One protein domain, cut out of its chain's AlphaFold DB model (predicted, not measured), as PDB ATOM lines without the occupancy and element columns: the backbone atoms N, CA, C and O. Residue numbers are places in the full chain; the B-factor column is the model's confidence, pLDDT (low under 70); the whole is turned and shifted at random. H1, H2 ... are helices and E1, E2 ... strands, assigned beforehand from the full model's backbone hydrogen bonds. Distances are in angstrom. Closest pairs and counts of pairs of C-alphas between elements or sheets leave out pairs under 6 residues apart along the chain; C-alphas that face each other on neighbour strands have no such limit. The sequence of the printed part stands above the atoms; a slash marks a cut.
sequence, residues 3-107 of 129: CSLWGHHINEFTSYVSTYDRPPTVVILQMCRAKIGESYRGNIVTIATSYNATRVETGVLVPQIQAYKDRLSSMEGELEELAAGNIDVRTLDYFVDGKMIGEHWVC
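This is residues 3 to 107 of the 129 residues of the protein "Inosine-5'-monophosphate dehydrogenase" of Striga asiatica (UniProt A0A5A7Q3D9). The domain is a loose, open chain of parts: at one end, helix H1 is beside E4 of the short strand pair E1 and E4, and the longer hairpin E2 and E3 reaches away from there. From E4 the chain runs on through H2 and H3, at a right angle, to a far loop that holds H4, where residues 96 to 103 stick out. The 105 printed residues hold four helices and four strands in the order H1 E1 E2 E3 E4 H2 H3 H4, with two antiparallel sheets, E1 - E4 and E2 - E3, and a mixed class. It is loose, with a radius of gyration of the C-alphas of 18.4 A, and elongated, spanning 56 by 33 by 23 A.

Residues 3 to 4 pair, parallel, with residues 47 to 48 of E3, residues 42 to 49. The closest C-alphas of H1, residues 8 to 19, and E4, residues 55 to 58, are those of His 9 and Val 56, 6.7 A apart. E1, residues 27 to 30, is antiparallel to E4 at 162 degrees, with N 28 and O 57 at 2.9 A, within hydrogen-bond range. E2, residues 32 to 39, and E3 form an antiparallel hairpin at 154 degrees, with N 35 and O 46 at 2.8 A. H2, residues 63 to 73, and H3, residues 77 to 84, are close but not clearly touching, with Arg 71 and Gly 77 the closest C-alphas at 6.0 A, and about perpendicular at 90 degrees. H4, residues 93 to 96, is apart from H3. Every O i to N i+4 pair is within hydrogen-bond range in H2 and H3, and 7 of 8 in H1; H4 is too short for one.

H1 begins at C-alpha 8 (16.828, 248.467, -4.601) and measures 17.3 A; E2 measures 21.4 A, E3 23.2 A and H2 15.2 A. H4 ends at C-alpha 96 (-2.018, 230.415, -49.130).

The C-alphas of Asn 52 and Gly 98, the two farthest apart, are 56.7 A apart. The printed part has no cut and no long link. pLDDT is under 70 at residues 20 to 23, 40 to 41, 72 to 88 and 98 to 100.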
ATOM      1  N   CYS A   3      12.936 236.657 -15.364       86.00
ATOM      2  CA  CYS A   3      13.865 237.363 -14.485       86.00
ATOM      3  C   CYS A   3      13.105 238.037 -13.335       86.00
ATOM      4  O   CYS A   3      12.116 238.728 -13.575       86.00
ATOM      5  N   SER A   4      13.557 237.843 -12.095       89.38
ATOM      6  CA  SER A   4      13.015 238.503 -10.904       89.38
ATOM      7  C   SER A   4      14.053 239.441 -10.290       89.38
ATOM      8  O   SER A   4      15.085 239.000  -9.777       89.38
ATOM      9  N   LEU A   5      13.754 240.739 -10.319       88.50
ATOM     10  CA  LEU A   5      14.499 241.770  -9.599       88.50
ATOM     11  C   LEU A   5      13.907 241.947  -8.199       88.50
ATOM     12  O   LEU A   5      12.694 241.841  -8.039       88.50
ATOM     13  N   TRP A   6      14.743 242.227  -7.198       87.50
ATOM     14  CA  TRP A   6      14.312 242.432  -5.812       87.50
ATOM     15  C   TRP A   6      15.005 243.637  -5.170       87.50
ATOM     16  O   TRP A   6      16.155 243.945  -5.481       87.50
ATOM     17  N   GLY A   7      14.327 244.281  -4.218       87.81
ATOM     18  CA  GLY A   7      14.902 245.362  -3.414       87.81
ATOM     19  C   GLY A   7      15.240 246.611  -4.232       87.81
ATOM     20  O   GLY A   7      14.467 247.017  -5.097       87.81
ATOM     21  N   HIS A   8      16.397 247.221  -3.954       86.94
ATOM     22  CA  HIS A   8      16.828 248.467  -4.601       86.94
ATOM     23  C   HIS A   8      16.975 248.341  -6.127       86.94
ATOM     24  O   HIS A   8      16.662 249.294  -6.837       86.94
ATOM     25  N   HIS A   9      17.313 247.149  -6.632       86.12
ATOM     26  CA  HIS A   9      17.413 246.854  -8.068       86.12
ATOM     27  C   HIS A   9      16.114 247.136  -8.840       86.12
ATOM     28  O   HIS A   9      16.159 247.525 -10.004       86.12
ATOM     29  N   ILE A  10      14.943 246.959  -8.205       87.25
ATOM     30  CA  ILE A  10      13.645 247.291  -8.823       87.25
ATOM     31  C   ILE A  10      13.525 248.801  -9.016       87.25
ATOM     32  O   ILE A  10      13.061 249.251 -10.062       87.25
ATOM     33  N   ASN A  11      13.926 249.580  -8.013       85.31
ATOM     34  CA  ASN A  11      13.766 251.030  -8.029       85.31
ATOM     35  C   ASN A  11      14.644 251.662  -9.115       85.31
ATOM     36  O   ASN A  11      14.162 252.500  -9.877       85.31
ATOM     37  N   GLU A  12      15.898 251.217  -9.227       82.75
ATOM     38  CA  GLU A  12      16.835 251.664 -10.265       82.75
ATOM     39  C   GLU A  12      16.323 251.323 -11.668       82.75
ATOM     40  O   GLU A  12      16.218 252.199 -12.527       82.75
ATOM     41  N   PHE A  13      15.910 250.070 -11.881       84.12
ATOM     42  CA  PHE A  13      15.372 249.631 -13.165       84.12
ATOM     43  C   PHE A  13      14.085 250.379 -13.544       84.12
ATOM     44  O   PHE A  13      13.955 250.860 -14.669       84.12
ATOM     45  N   THR A  14      13.147 250.532 -12.605       84.50
ATOM     46  CA  THR A  14      11.860 251.200 -12.863       84.50
ATOM     47  C   THR A  14      12.058 252.679 -13.186       84.50
ATOM     48  O   THR A  14      11.406 253.184 -14.095       84.50
ATOM     49  N   SER A  15      12.982 253.356 -12.495       82.81
ATOM     50  CA  SER A  15      13.323 254.763 -12.756       82.81
ATOM     51  C   SER A  15      13.938 254.956 -14.145       82.81
ATOM     52  O   SER A  15      13.649 255.937 -14.828       82.81
ATOM     53  N   TYR A  16      14.760 254.006 -14.594       81.44
ATOM     54  CA  TYR A  16      15.327 254.039 -15.939       81.44
ATOM     55  C   TYR A  16      14.251 253.821 -17.015       81.44
ATOM     56  O   TYR A  16      14.157 254.594 -17.968       81.44
ATOM     57  N   VAL A  17      13.407 252.796 -16.851       79.25
ATOM     58  CA  VAL A  17      12.366 252.445 -17.833       79.25
ATOM     59  C   VAL A  17      11.289 253.522 -17.935       79.25
ATOM     60  O   VAL A  17      10.839 253.821 -19.037       79.25
ATOM     61  N   SER A  18      10.898 254.146 -16.822       79.44
ATOM     62  CA  SER A  18       9.893 255.219 -16.829       79.44
ATOM     63  C   SER A  18      10.359 256.485 -17.555       79.44
ATOM     64  O   SER A  18       9.526 257.275 -17.990       79.44
ATOM     65  N   THR A  19      11.673 256.667 -17.711       74.56
ATOM     66  CA  THR A  19      12.269 257.824 -18.393       74.56
ATOM     67  C   THR A  19      12.365 257.622 -19.916       74.56
ATOM     68  O   THR A  19      12.475 258.595 -20.658       74.56
ATOM     69  N   TYR A  20      12.303 256.377 -20.409       69.38
ATOM     70  CA  TYR A  20      12.489 256.046 -21.827       69.38
ATOM     71  C   TYR A  20      11.183 255.613 -22.504       69.38
ATOM     72  O   TYR A  20      10.719 254.483 -22.365       69.38
ATOM     73  N   ASP A  21      10.625 256.499 -23.330       58.16
ATOM     74  CA  ASP A  21       9.345 256.291 -24.015       58.16
ATOM     75  C   ASP A  21       9.489 255.481 -25.326       58.16
ATOM     76  O   ASP A  21       9.100 255.947 -26.390       58.16
ATOM     77  N   ARG A  22       9.955 254.218 -25.239       61.03
ATOM     78  CA  ARG A  22       9.784 253.136 -26.260       61.03
ATOM     79  C   ARG A  22      10.930 252.845 -27.258       61.03
ATOM     80  O   ARG A  22      10.714 252.824 -28.470       61.03
ATOM     81  N   PRO A  23      12.115 252.441 -26.778       61.81
ATOM     82  CA  PRO A  23      12.859 251.373 -27.462       61.81
ATOM     83  C   PRO A  23      13.105 250.159 -26.547       61.81
ATOM     84  O   PRO A  23      13.037 250.290 -25.320       61.81
ATOM     85  N   PRO A  24      13.411 248.971 -27.110       70.56
ATOM     86  CA  PRO A  24      13.775 247.810 -26.306       70.56
ATOM     87  C   PRO A  24      14.936 248.160 -25.373       70.56
ATOM     88  O   PRO A  24      16.026 248.563 -25.793       70.56
ATOM     89  N   THR A  25      14.666 248.046 -24.074       75.19
ATOM     90  CA  THR A  25      15.637 248.351 -23.028       75.19
ATOM     91  C   THR A  25      16.511 247.132 -22.797       75.19
ATOM     92  O   THR A  25      16.032 246.069 -22.412       75.19
ATOM     93  N   VAL A  26      17.810 247.302 -23.031       79.56
ATOM     94  CA  VAL A  26      18.813 246.285 -22.730       79.56
ATOM     95  C   VAL A  26      19.271 246.478 -21.291       79.56
ATOM     96  O   VAL A  26      19.688 247.573 -20.911       79.56
ATOM     97  N   VAL A  27      19.192 245.402 -20.514       83.69
ATOM     98  CA  VAL A  27      19.644 245.345 -19.124       83.69
ATOM     99  C   VAL A  27      20.758 244.320 -19.030       83.69
ATOM    100  O   VAL A  27      20.582 243.175 -19.450       83.69
ATOM    101  N   ILE A  28      21.893 244.708 -18.457       85.44
ATOM    102  CA  ILE A  28      22.951 243.761 -18.110       85.44
ATOM    103  C   ILE A  28      22.776 243.387 -16.640       85.44
ATOM    104  O   ILE A  28      22.876 244.240 -15.760       85.44
ATOM    105  N   LEU A  29      22.556 242.098 -16.373       87.81
ATOM    106  CA  LEU A  29      22.612 241.542 -15.024       87.81
ATOM    107  C   LEU A  29      23.917 240.774 -14.830       87.81
ATOM    108  O   LEU A  29      24.170 239.779 -15.508       87.81
ATOM    109  N   GLN A  30      24.713 241.190 -13.852       88.06
ATOM    110  CA  GLN A  30      25.911 240.471 -13.420       88.06
ATOM    111  C   GLN A  30      25.689 239.847 -12.046       88.06
ATOM    112  O   GLN A  30      24.947 240.384 -11.226       88.06
ATOM    113  N   MET A  31      26.364 238.725 -11.777       89.50
ATOM    114  CA  MET A  31      26.330 238.057 -10.466       89.50
ATOM    115  C   MET A  31      24.893 237.733 -10.006       89.50
ATOM    116  O   MET A  31      24.502 237.975  -8.862       89.50
ATOM    117  N   CYS A  32      24.073 237.229 -10.929       88.81
ATOM    118  CA  CYS A  32      22.707 236.783 -10.669       88.81
ATOM    119  C   CYS A  32      22.660 235.281 -10.341       88.81
ATOM    120  O   CYS A  32      23.623 234.542 -10.551       88.81
ATOM    121  N   ARG A  33      21.529 234.818  -9.802       89.06
ATOM    122  CA  ARG A  33      21.262 233.395  -9.564       89.06
ATOM    123  C   ARG A  33      20.429 232.841 -10.702       89.06
ATOM    124  O   ARG A  33      19.326 233.328 -10.931       89.06
ATOM    125  N   ALA A  34      20.925 231.797 -11.350       89.44
ATOM    126  CA  ALA A  34      20.129 230.979 -12.252       89.44
ATOM    127  C   ALA A  34      19.557 229.784 -11.482       89.44
ATOM    128  O   ALA A  34      20.279 229.097 -10.758       89.44
ATOM    129  N   LYS A  35      18.260 229.527 -11.647       87.06
ATOM    130  CA  LYS A  35      17.594 228.320 -11.169       87.06
ATOM    131  C   LYS A  35      16.966 227.613 -12.360       87.06
ATOM    132  O   LYS A  35      16.242 228.218 -13.147       87.06
ATOM    133  N   ILE A  36      17.247 226.323 -12.468       86.81
ATOM    134  CA  ILE A  36      16.600 225.437 -13.429       86.81
ATOM    135  C   ILE A  36      15.488 224.721 -12.669       86.81
ATOM    136  O   ILE A  36      15.732 224.134 -11.614       86.81
ATOM    137  N   GLY A  37      14.260 224.846 -13.154       80.50
ATOM    138  CA  GLY A  37      13.095 224.140 -12.634       80.50
ATOM    139  C   GLY A  37      12.382 223.378 -13.741       80.50
ATOM    140  O   GLY A  37      12.663 223.572 -14.921       80.50
ATOM    141  N   GLU A  38      11.436 222.534 -13.356       78.19
ATOM    142  CA  GLU A  38      10.609 221.781 -14.295       78.19
ATOM    143  C   GLU A  38       9.293 222.506 -14.581       78.19
ATOM    144  O   GLU A  38       8.709 223.168 -13.718       78.19
ATOM    145  N   SER A  39       8.821 222.377 -15.816       74.50
ATOM    146  CA  SER A  39       7.522 222.847 -16.280       74.50
ATOM    147  C   SER A  39       6.891 221.815 -17.195       74.50
ATOM    148  O   SER A  39       7.567 220.982 -17.792       74.50
ATOM    149  N   TYR A  40       5.582 221.943 -17.387       61.28
ATOM    150  CA  TYR A  40       4.794 221.146 -18.324       61.28
ATOM    151  C   TYR A  40       5.293 221.223 -19.785       61.28
ATOM    152  O   TYR A  40       4.889 220.399 -20.598       61.28
ATOM    153  N   ARG A  41       6.171 222.183 -20.129       62.09
ATOM    154  CA  ARG A  41       6.824 222.321 -21.451       62.09
ATOM    155  C   ARG A  41       8.338 222.039 -21.448       62.09
ATOM    156  O   ARG A  41       9.017 222.415 -22.398       62.09
ATOM    157  N   GLY A  42       8.879 221.430 -20.391       77.62
ATOM    158  CA  GLY A  42      10.316 221.166 -20.228       77.62
ATOM    159  C   GLY A  42      10.978 222.040 -19.159       77.62
ATOM    160  O   GLY A  42      10.311 222.574 -18.273       77.62
ATOM    161  N   ASN A  43      12.302 222.186 -19.223       79.81
ATOM    162  CA  ASN A  43      13.055 222.943 -18.221       79.81
ATOM    163  C   ASN A  43      12.794 224.453 -18.351       79.81
ATOM    164  O   ASN A  43      13.011 225.046 -19.408       79.81
ATOM    165  N   ILE A  44      12.382 225.101 -17.260       82.19
ATOM    166  CA  ILE A  44      12.331 226.561 -17.158       82.19
ATOM    167  C   ILE A  44      13.598 227.048 -16.469       82.19
ATOM    168  O   ILE A  44      13.892 226.681 -15.334       82.19
ATOM    169  N   VAL A  45      14.301 227.956 -17.142       84.50
ATOM    170  CA  VAL A  45      15.362 228.755 -16.532       84.50
ATOM    171  C   VAL A  45      14.758 230.047 -15.990       84.50
ATOM    172  O   VAL A  45      14.164 230.832 -16.743       84.50
ATOM    173  N   THR A  46      14.920 230.266 -14.687       88.31
ATOM    174  CA  THR A  46      14.602 231.526 -14.014       88.31
ATOM    175  C   THR A  46      15.880 232.176 -13.503       88.31
ATOM    176  O   THR A  46      16.772 231.513 -12.974       88.31
ATOM    177  N   ILE A  47      15.985 233.487 -13.688       89.94
ATOM    178  CA  ILE A  47      17.086 234.306 -13.191       89.94
ATOM    179  C   ILE A  47      16.541 235.184 -12.069       89.94
ATOM    180  O   ILE A  47      15.463 235.757 -12.193       89.94
ATOM    181  N   ALA A  48      17.274 235.316 -10.971       88.44
ATOM    182  CA  ALA A  48      16.918 236.226  -9.892       88.44
ATOM    183  C   ALA A  48      18.140 236.995  -9.386       88.44
ATOM    184  O   ALA A  48      19.274 236.509  -9.455       88.44
ATOM    185  N   THR A  49      17.914 238.183  -8.831       86.88
ATOM    186  CA  THR A  49      18.968 238.925  -8.128       86.88
ATOM    187  C   THR A  49      19.482 238.122  -6.928       86.88
ATOM    188  O   THR A  49      18.706 237.609  -6.120       86.88
ATOM    189  N   SER A  50      20.799 238.056  -6.772       85.69
ATOM    190  CA  SER A  50      21.518 237.472  -5.641       85.69
ATOM    191  C   SER A  50      21.766 238.521  -4.550       85.69
ATOM    192  O   SER A  50      22.911 238.814  -4.201       85.69
ATOM    193  N   TYR A  51      20.690 239.102  -4.011       81.31
ATOM    194  CA  TYR A  51      20.755 240.176  -3.008       81.31
ATOM    195  C   TYR A  51      21.632 241.357  -3.478       81.31
ATOM    196  O   TYR A  51      21.480 241.833  -4.602       81.31
ATOM    197  N   ASN A  52      22.564 241.810  -2.633       82.44
ATOM    198  CA  ASN A  52      23.457 242.943  -2.895       82.44
ATOM    199  C   ASN A  52      24.657 242.583  -3.787       82.44
ATOM    200  O   ASN A  52      25.443 243.461  -4.117       82.44
ATOM    201  N   ALA A  53      24.830 241.307  -4.152       85.19
ATOM    202  CA  ALA A  53      25.916 240.900  -5.042       85.19
ATOM    203  C   ALA A  53      25.587 241.179  -6.515       85.19
ATOM    204  O   ALA A  53      26.494 241.375  -7.318       85.19
ATOM    205  N   THR A  54      24.302 241.179  -6.880       87.69
ATOM    206  CA  THR A  54      23.899 241.454  -8.261       87.69
ATOM    207  C   THR A  54      24.159 242.905  -8.616       87.69
ATOM    208  O   THR A  54      23.869 243.797  -7.826       87.69
ATOM    209  N   ARG A  55      24.670 243.124  -9.826       87.94
ATOM    210  CA  ARG A  55      24.789 244.453 -10.429       87.94
ATOM    211  C   ARG A  55      23.846 244.518 -11.619       87.94
ATOM    212  O   ARG A  55      23.848 243.597 -12.442       87.94
ATOM    213  N   VAL A  56      23.033 245.567 -11.671       86.50
ATOM    214  CA  VAL A  56      22.085 245.830 -12.755       86.50
ATOM    215  C   VAL A  56      22.545 247.091 -13.468       86.50
ATOM    216  O   VAL A  56      22.523 248.171 -12.897       86.50
ATOM    217  N   GLU A  57      22.969 246.947 -14.717       85.31
ATOM    218  CA  GLU A  57      23.453 248.068 -15.519       85.31
ATOM    219  C   GLU A  57      22.457 248.341 -16.652       85.31
ATOM    220  O   GLU A  57      22.064 247.437 -17.401       85.31
ATOM    221  N   THR A  58      22.045 249.601 -16.776       83.75
ATOM    222  CA  THR A  58      21.111 250.090 -17.799       83.75
ATOM    223  C   THR A  58      21.741 251.260 -18.552       83.75
ATOM    224  O   THR A  58      22.629 251.932 -18.038       83.75
ATOM    225  N   GLY A  59      21.348 251.476 -19.809       78.75
ATOM    226  CA  GLY A  59      21.869 252.597 -20.608       78.75
ATOM    227  C   GLY A  59      23.343 252.490 -21.017       78.75
ATOM    228  O   GLY A  59      23.902 253.448 -21.541       78.75
ATOM    229  N   VAL A  60      23.974 251.330 -20.821       81.56
ATOM    230  CA  VAL A  60      25.368 251.097 -21.208       81.56
ATOM    231  C   VAL A  60      25.521 251.183 -22.730       81.56
ATOM    232  O   VAL A  60      24.847 250.476 -23.483       81.56
ATOM    233  N   LEU A  61      26.444 252.033 -23.185       80.50
ATOM    234  CA  LEU A  61      26.778 252.211 -24.596       80.50
ATOM    235  C   LEU A  61      28.036 251.413 -24.936       80.50
ATOM    236  O   LEU A  61      29.147 251.936 -24.918       80.50
ATOM    237  N   VAL A  62      27.854 250.128 -25.236       82.06
ATOM    238  CA  VAL A  62      28.924 249.271 -25.765       82.06
ATOM    239  C   VAL A  62      28.563 248.763 -27.163       82.06
ATOM    240  O   VAL A  62      27.377 248.535 -27.430       82.06
ATOM    241  N   PRO A  63      29.550 248.550 -28.055       82.06
ATOM    242  CA  PRO A  63      29.295 248.141 -29.439       82.06
ATOM    243  C   PRO A  63      28.417 246.890 -29.563       82.06
ATOM    244  O   PRO A  63      27.590 246.800 -30.461       82.06
ATOM    245  N   GLN A  64      28.544 245.945 -28.628       78.31
ATOM    246  CA  GLN A  64      27.753 244.713 -28.600       78.31
ATOM    247  C   GLN A  64      26.265 244.984 -28.346       78.31
ATOM    248  O   GLN A  64      25.415 244.322 -28.936       78.31
ATOM    249  N   ILE A  65      25.948 245.959 -27.486       79.12
ATOM    250  CA  ILE A  65      24.566 246.367 -27.214       79.12
ATOM    251  C   ILE A  65      23.990 247.086 -28.426       79.12
ATOM    252  O   ILE A  65      22.838 246.842 -28.768       79.12
ATOM    253  N   GLN A  66      24.776 247.942 -29.083       80.12
ATOM    254  CA  GLN A  66      24.313 248.619 -30.289       80.12
ATOM    255  C   GLN A  66      24.038 247.610 -31.406       80.12
ATOM    256  O   GLN A  66      22.925 247.567 -31.909       80.12
ATOM    257  N   ALA A  67      24.975 246.696 -31.675       81.00
ATOM    258  CA  ALA A  67      24.779 245.625 -32.649       81.00
ATOM    259  C   ALA A  67      23.564 244.738 -32.316       81.00
ATOM    260  O   ALA A  67      22.837 244.316 -33.210       81.00
ATOM    261  N   TYR A  68      23.318 244.456 -31.032       76.25
ATOM    262  CA  TYR A  68      22.116 243.740 -30.602       76.25
ATOM    263  C   TYR A  68      20.836 244.543 -30.870       76.25
ATOM    264  O   TYR A  68      19.880 243.990 -31.404       76.25
ATOM    265  N   LYS A  69      20.817 245.839 -30.541       77.00
ATOM    266  CA  LYS A  69      19.675 246.725 -30.807       77.00
ATOM    267  C   LYS A  69      19.399 246.867 -32.301       77.00
ATOM    268  O   LYS A  69      18.238 246.833 -32.688       77.00
ATOM    269  N   ASP A  70      20.440 246.964 -33.121       77.31
ATOM    270  CA  ASP A  70      20.318 247.049 -34.575       77.31
ATOM    271  C   ASP A  70      19.665 245.768 -35.127       77.31
ATOM    272  O   ASP A  70      18.683 245.852 -35.866       77.31
ATOM    273  N   ARG A  71      20.103 244.583 -34.661       71.38
ATOM    274  CA  ARG A  71      19.453 243.296 -34.979       71.38
ATOM    275  C   ARG A  71      18.005 243.215 -34.500       71.38
ATOM    276  O   ARG A  71      17.179 242.667 -35.209       71.38
ATOM    277  N   LEU A  72      17.700 243.756 -33.320       68.25
ATOM    278  CA  LEU A  72      16.350 243.734 -32.749       68.25
ATOM    279  C   LEU A  72      15.396 244.709 -33.461       68.25
ATOM    280  O   LEU A  72      14.195 244.472 -33.529       68.25
ATOM    281  N   SER A  73      15.925 245.816 -33.987       65.38
ATOM    282  CA  SER A  73      15.162 246.795 -34.770       65.38
ATOM    283  C   SER A  73      14.861 246.320 -36.194       65.38
ATOM    284  O   SER A  73      13.861 246.738 -36.782       65.38
ATOM    285  N   SER A  74      15.679 245.407 -36.724       61.38
ATOM    286  CA  SER A  74      15.314 244.603 -37.882       61.38
ATOM    287  C   SER A  74      14.279 243.570 -37.434       61.38
ATOM    288  O   SER A  74      14.618 242.568 -36.812       61.38
ATOM    289  N   MET A  75      12.995 243.804 -37.724       52.31
ATOM    290  CA  MET A  75      11.866 242.904 -37.407       52.31
ATOM    291  C   MET A  75      11.999 241.465 -37.963       52.31
ATOM    292  O   MET A  75      11.096 240.651 -37.787       52.31
ATOM    293  N   GLU A  76      13.103 241.136 -38.632       52.00
ATOM    294  CA  GLU A  76      13.464 239.796 -39.097       52.00
ATOM    295  C   GLU A  76      14.141 238.955 -37.991       52.00
ATOM    296  O   GLU A  76      14.033 237.730 -37.999       52.00
ATOM    297  N   GLY A  77      14.745 239.588 -36.974       49.00
ATOM    298  CA  GLY A  77      15.487 238.891 -35.914       49.00
ATOM    299  C   GLY A  77      14.622 238.076 -34.942       49.00
ATOM    300  O   GLY A  77      15.028 236.994 -34.530       49.00
ATOM    301  N   GLU A  78      13.406 238.533 -34.613       52.41
ATOM    302  CA  GLU A  78      12.467 237.751 -33.781       52.41
ATOM    303  C   GLU A  78      11.975 236.488 -34.506       52.41
ATOM    304  O   GLU A  78      11.692 235.474 -33.866       52.41
ATOM    305  N   LEU A  79      11.890 236.527 -35.841       52.09
ATOM    306  CA  LEU A  79      11.488 235.381 -36.653       52.09
ATOM    307  C   LEU A  79      12.614 234.341 -36.726       52.09
ATOM    308  O   LEU A  79      12.349 233.150 -36.576       52.09
ATOM    309  N   GLU A  80      13.862 234.787 -36.890       51.03
ATOM    310  CA  GLU A  80      15.041 233.914 -36.921       51.03
ATOM    311  C   GLU A  80      15.370 233.308 -35.551       51.03
ATOM    312  O   GLU A  80      15.727 232.135 -35.482       51.03
ATOM    313  N   GLU A  81      15.212 234.049 -34.451       52.03
ATOM    314  CA  GLU A  81      15.499 233.538 -33.103       52.03
ATOM    315  C   GLU A  81      14.432 232.526 -32.630       52.03
ATOM    316  O   GLU A  81      14.760 231.543 -31.961       52.03
ATOM    317  N   LEU A  82      13.167 232.696 -33.046       50.38
ATOM    318  CA  LEU A  82      12.104 231.701 -32.845       50.38
ATOM    319  C   LEU A  82      12.261 230.482 -33.766       50.38
ATOM    320  O   LEU A  82      12.067 229.360 -33.303       50.38
ATOM    321  N   ALA A  83      12.665 230.678 -35.026       50.22
ATOM    322  CA  ALA A  83      12.969 229.584 -35.952       50.22
ATOM    323  C   ALA A  83      14.223 228.787 -35.537       50.22
ATOM    324  O   ALA A  83      14.285 227.575 -35.741       50.22
ATOM    325  N   ALA A  84      15.210 229.436 -34.912       56.03
ATOM    326  CA  ALA A  84      16.401 228.787 -34.362       56.03
ATOM    327  C   ALA A  84      16.117 228.008 -33.061       56.03
ATOM    328  O   ALA A  84      16.903 227.142 -32.670       56.03
ATOM    329  N   GLY A  85      15.004 228.296 -32.380       54.03
ATOM    330  CA  GLY A  85      14.630 227.689 -31.107       54.03
ATOM    331  C   GLY A  85      13.581 226.588 -31.238       54.03
ATOM    332  O   GLY A  85      12.434 226.830 -30.898       54.03
ATOM    333  N   ASN A  86      13.962 225.370 -31.649       56.16
ATOM    334  CA  ASN A  86      13.166 224.117 -31.615       56.16
ATOM    335  C   ASN A  86      11.723 224.137 -32.184       56.16
ATOM    336  O   ASN A  86      11.040 223.112 -32.126       56.16
ATOM    337  N   ILE A  87      11.240 225.257 -32.712       60.06
ATOM    338  CA  ILE A  87       9.865 225.467 -33.142       60.06
ATOM    339  C   ILE A  87       9.917 225.956 -34.584       60.06
ATOM    340  O   ILE A  87      10.450 227.018 -34.887       60.06
ATOM    341  N   ASP A  88       9.349 225.160 -35.479       69.19
ATOM    342  CA  ASP A  88       9.239 225.485 -36.895       69.19
ATOM    343  C   ASP A  88       8.131 226.532 -37.105       69.19
ATOM    344  O   ASP A  88       6.936 226.213 -37.104       69.19
ATOM    345  N   VAL A  89       8.530 227.803 -37.208       72.31
ATOM    346  CA  VAL A  89       7.628 228.942 -37.426       72.31
ATOM    347  C   VAL A  89       7.400 229.145 -38.923       72.31
ATOM    348  O   VAL A  89       8.339 229.333 -39.694       72.31
ATOM    349  N   ARG A  90       6.133 229.145 -39.346       75.06
ATOM    350  CA  ARG A  90       5.716 229.302 -40.745       75.06
ATOM    351  C   ARG A  90       5.237 230.728 -41.021       75.06
ATOM    352  O   ARG A  90       4.605 231.360 -40.173       75.06
ATOM    353  N   THR A  91       5.511 231.228 -42.226       80.19
ATOM    354  CA  THR A  91       4.957 232.499 -42.721       80.19
ATOM    355  C   THR A  91       3.510 232.315 -43.174       80.19
ATOM    356  O   THR A  91       3.053 231.195 -43.391       80.19
ATOM    357  N   LEU A  92       2.764 233.411 -43.335       78.69
ATOM    358  CA  LEU A  92       1.383 233.332 -43.824       78.69
ATOM    359  C   LEU A  92       1.297 232.821 -45.269       78.69
ATOM    360  O   LEU A  92       0.345 232.113 -45.588       78.69
ATOM    361  N   ASP A  93       2.306 233.102 -46.098       78.12
ATOM    362  CA  ASP A  93       2.373 232.649 -47.496       78.12
ATOM    363  C   ASP A  93       2.332 231.118 -47.608       78.12
ATOM    364  O   ASP A  93       1.685 230.576 -48.498       78.12
ATOM    365  N   TYR A  94       2.915 230.410 -46.633       71.06
ATOM    366  CA  TYR A  94       2.867 228.947 -46.538       71.06
ATOM    367  C   TYR A  94       1.435 228.382 -46.515       71.06
ATOM    368  O   TYR A  94       1.197 227.278 -46.997       71.06
ATOM    369  N   PHE A  95       0.470 229.126 -45.966       79.12
ATOM    370  CA  PHE A  95      -0.927 228.688 -45.860       79.12
ATOM    371  C   PHE A  95      -1.778 229.069 -47.074       79.12
ATOM    372  O   PHE A  95      -2.897 228.571 -47.210       79.12
ATOM    373  N   VAL A  96      -1.285 229.955 -47.942       78.69
ATOM    374  CA  VAL A  96      -2.018 230.415 -49.130       78.69
ATOM    375  C   VAL A  96      -2.032 229.332 -50.215       78.69
ATOM    376  O   VAL A  96      -3.038 229.174 -50.905       78.69
ATOM    377  N   ASP A  97      -0.971 228.526 -50.296       73.12
ATOM    378  CA  ASP A  97      -0.746 227.573 -51.391       73.12
ATOM    379  C   ASP A  97      -1.355 226.173 -51.180       73.12
ATOM    380  O   ASP A  97      -1.324 225.335 -52.086       73.12
ATOM    381  N   GLY A  98      -1.962 225.877 -50.027       64.88
ATOM    382  CA  GLY A  98      -2.605 224.576 -49.840       64.88
ATOM    383  C   GLY A  98      -3.196 224.325 -48.459       64.88
ATOM    384  O   GLY A  98      -2.693 224.793 -47.442       64.88
ATOM    385  N   LYS A  99      -4.282 223.536 -48.424       61.78
ATOM    386  CA  LYS A  99      -4.973 223.098 -47.199       61.78
ATOM    387  C   LYS A  99      -4.057 222.225 -46.344       61.78
ATOM    388  O   LYS A  99      -4.044 221.003 -46.485       61.78
ATOM    389  N   MET A 100      -3.331 222.858 -45.436       63.12
ATOM    390  CA  MET A 100      -2.515 222.164 -44.450       63.12
ATOM    391  C   MET A 100      -3.340 221.963 -43.182       63.12
ATOM    392  O   MET A 100      -3.777 222.916 -42.539       63.12
ATOM    393  N   ILE A 101      -3.632 220.697 -42.884       72.81
ATOM    394  CA  ILE A 101      -4.300 220.282 -41.652       72.81
ATOM    395  C   ILE A 101      -3.196 219.894 -40.675       72.81
ATOM    396  O   ILE A 101      -2.468 218.934 -40.921       72.81
ATOM    397  N   GLY A 102      -3.071 220.633 -39.579       78.00
ATOM    398  CA  GLY A 102      -2.048 220.377 -38.573       78.00
ATOM    399  C   GLY A 102      -1.915 221.511 -37.566       78.00
ATOM    400  O   GLY A 102      -2.559 222.554 -37.683       78.00
ATOM    401  N   GLU A 103      -1.074 221.285 -36.562       78.12
ATOM    402  CA  GLU A 103      -0.642 222.325 -35.632       78.12
ATOM    403  C   GLU A 103       0.536 223.084 -36.242       78.12
ATOM    404  O   GLU A 103       1.523 222.483 -36.667       78.12
ATOM    405  N   HIS A 104       0.436 224.411 -36.279       80.44
ATOM    406  CA  HIS A 104       1.463 225.272 -36.850       80.44
ATOM    407  C   HIS A 104       1.716 226.478 -35.952       80.44
ATOM    408  O   HIS A 104       0.800 227.004 -35.318       80.44
ATOM    409  N   TRP A 105       2.963 226.941 -35.944       81.06
ATOM    410  CA  TRP A 105       3.370 228.154 -35.251       81.06
ATOM    411  C   TRP A 105       3.515 229.282 -36.264       81.06
ATOM    412  O   TRP A 105       4.186 229.118 -37.279       81.06
ATOM    413  N   VAL A 106       2.875 230.419 -36.001       81.00
ATOM    414  CA  VAL A 106       2.915 231.598 -36.876       81.00
ATOM    415  C   VAL A 106       3.160 232.829 -36.022       81.00
ATOM    416  O   VAL A 106       2.442 233.069 -35.050       81.00
ATOM    417  N   CYS A 107       4.139 233.637 -36.413       73.56
ATOM    418  CA  CYS A 107       4.334 234.966 -35.848       73.56
ATOM    419  C   CYS A 107       3.570 235.982 -36.692       73.56
ATOM    420  O   CYS A 107       3.902 236.228 -37.849       73.56
TER     421      CYS A 107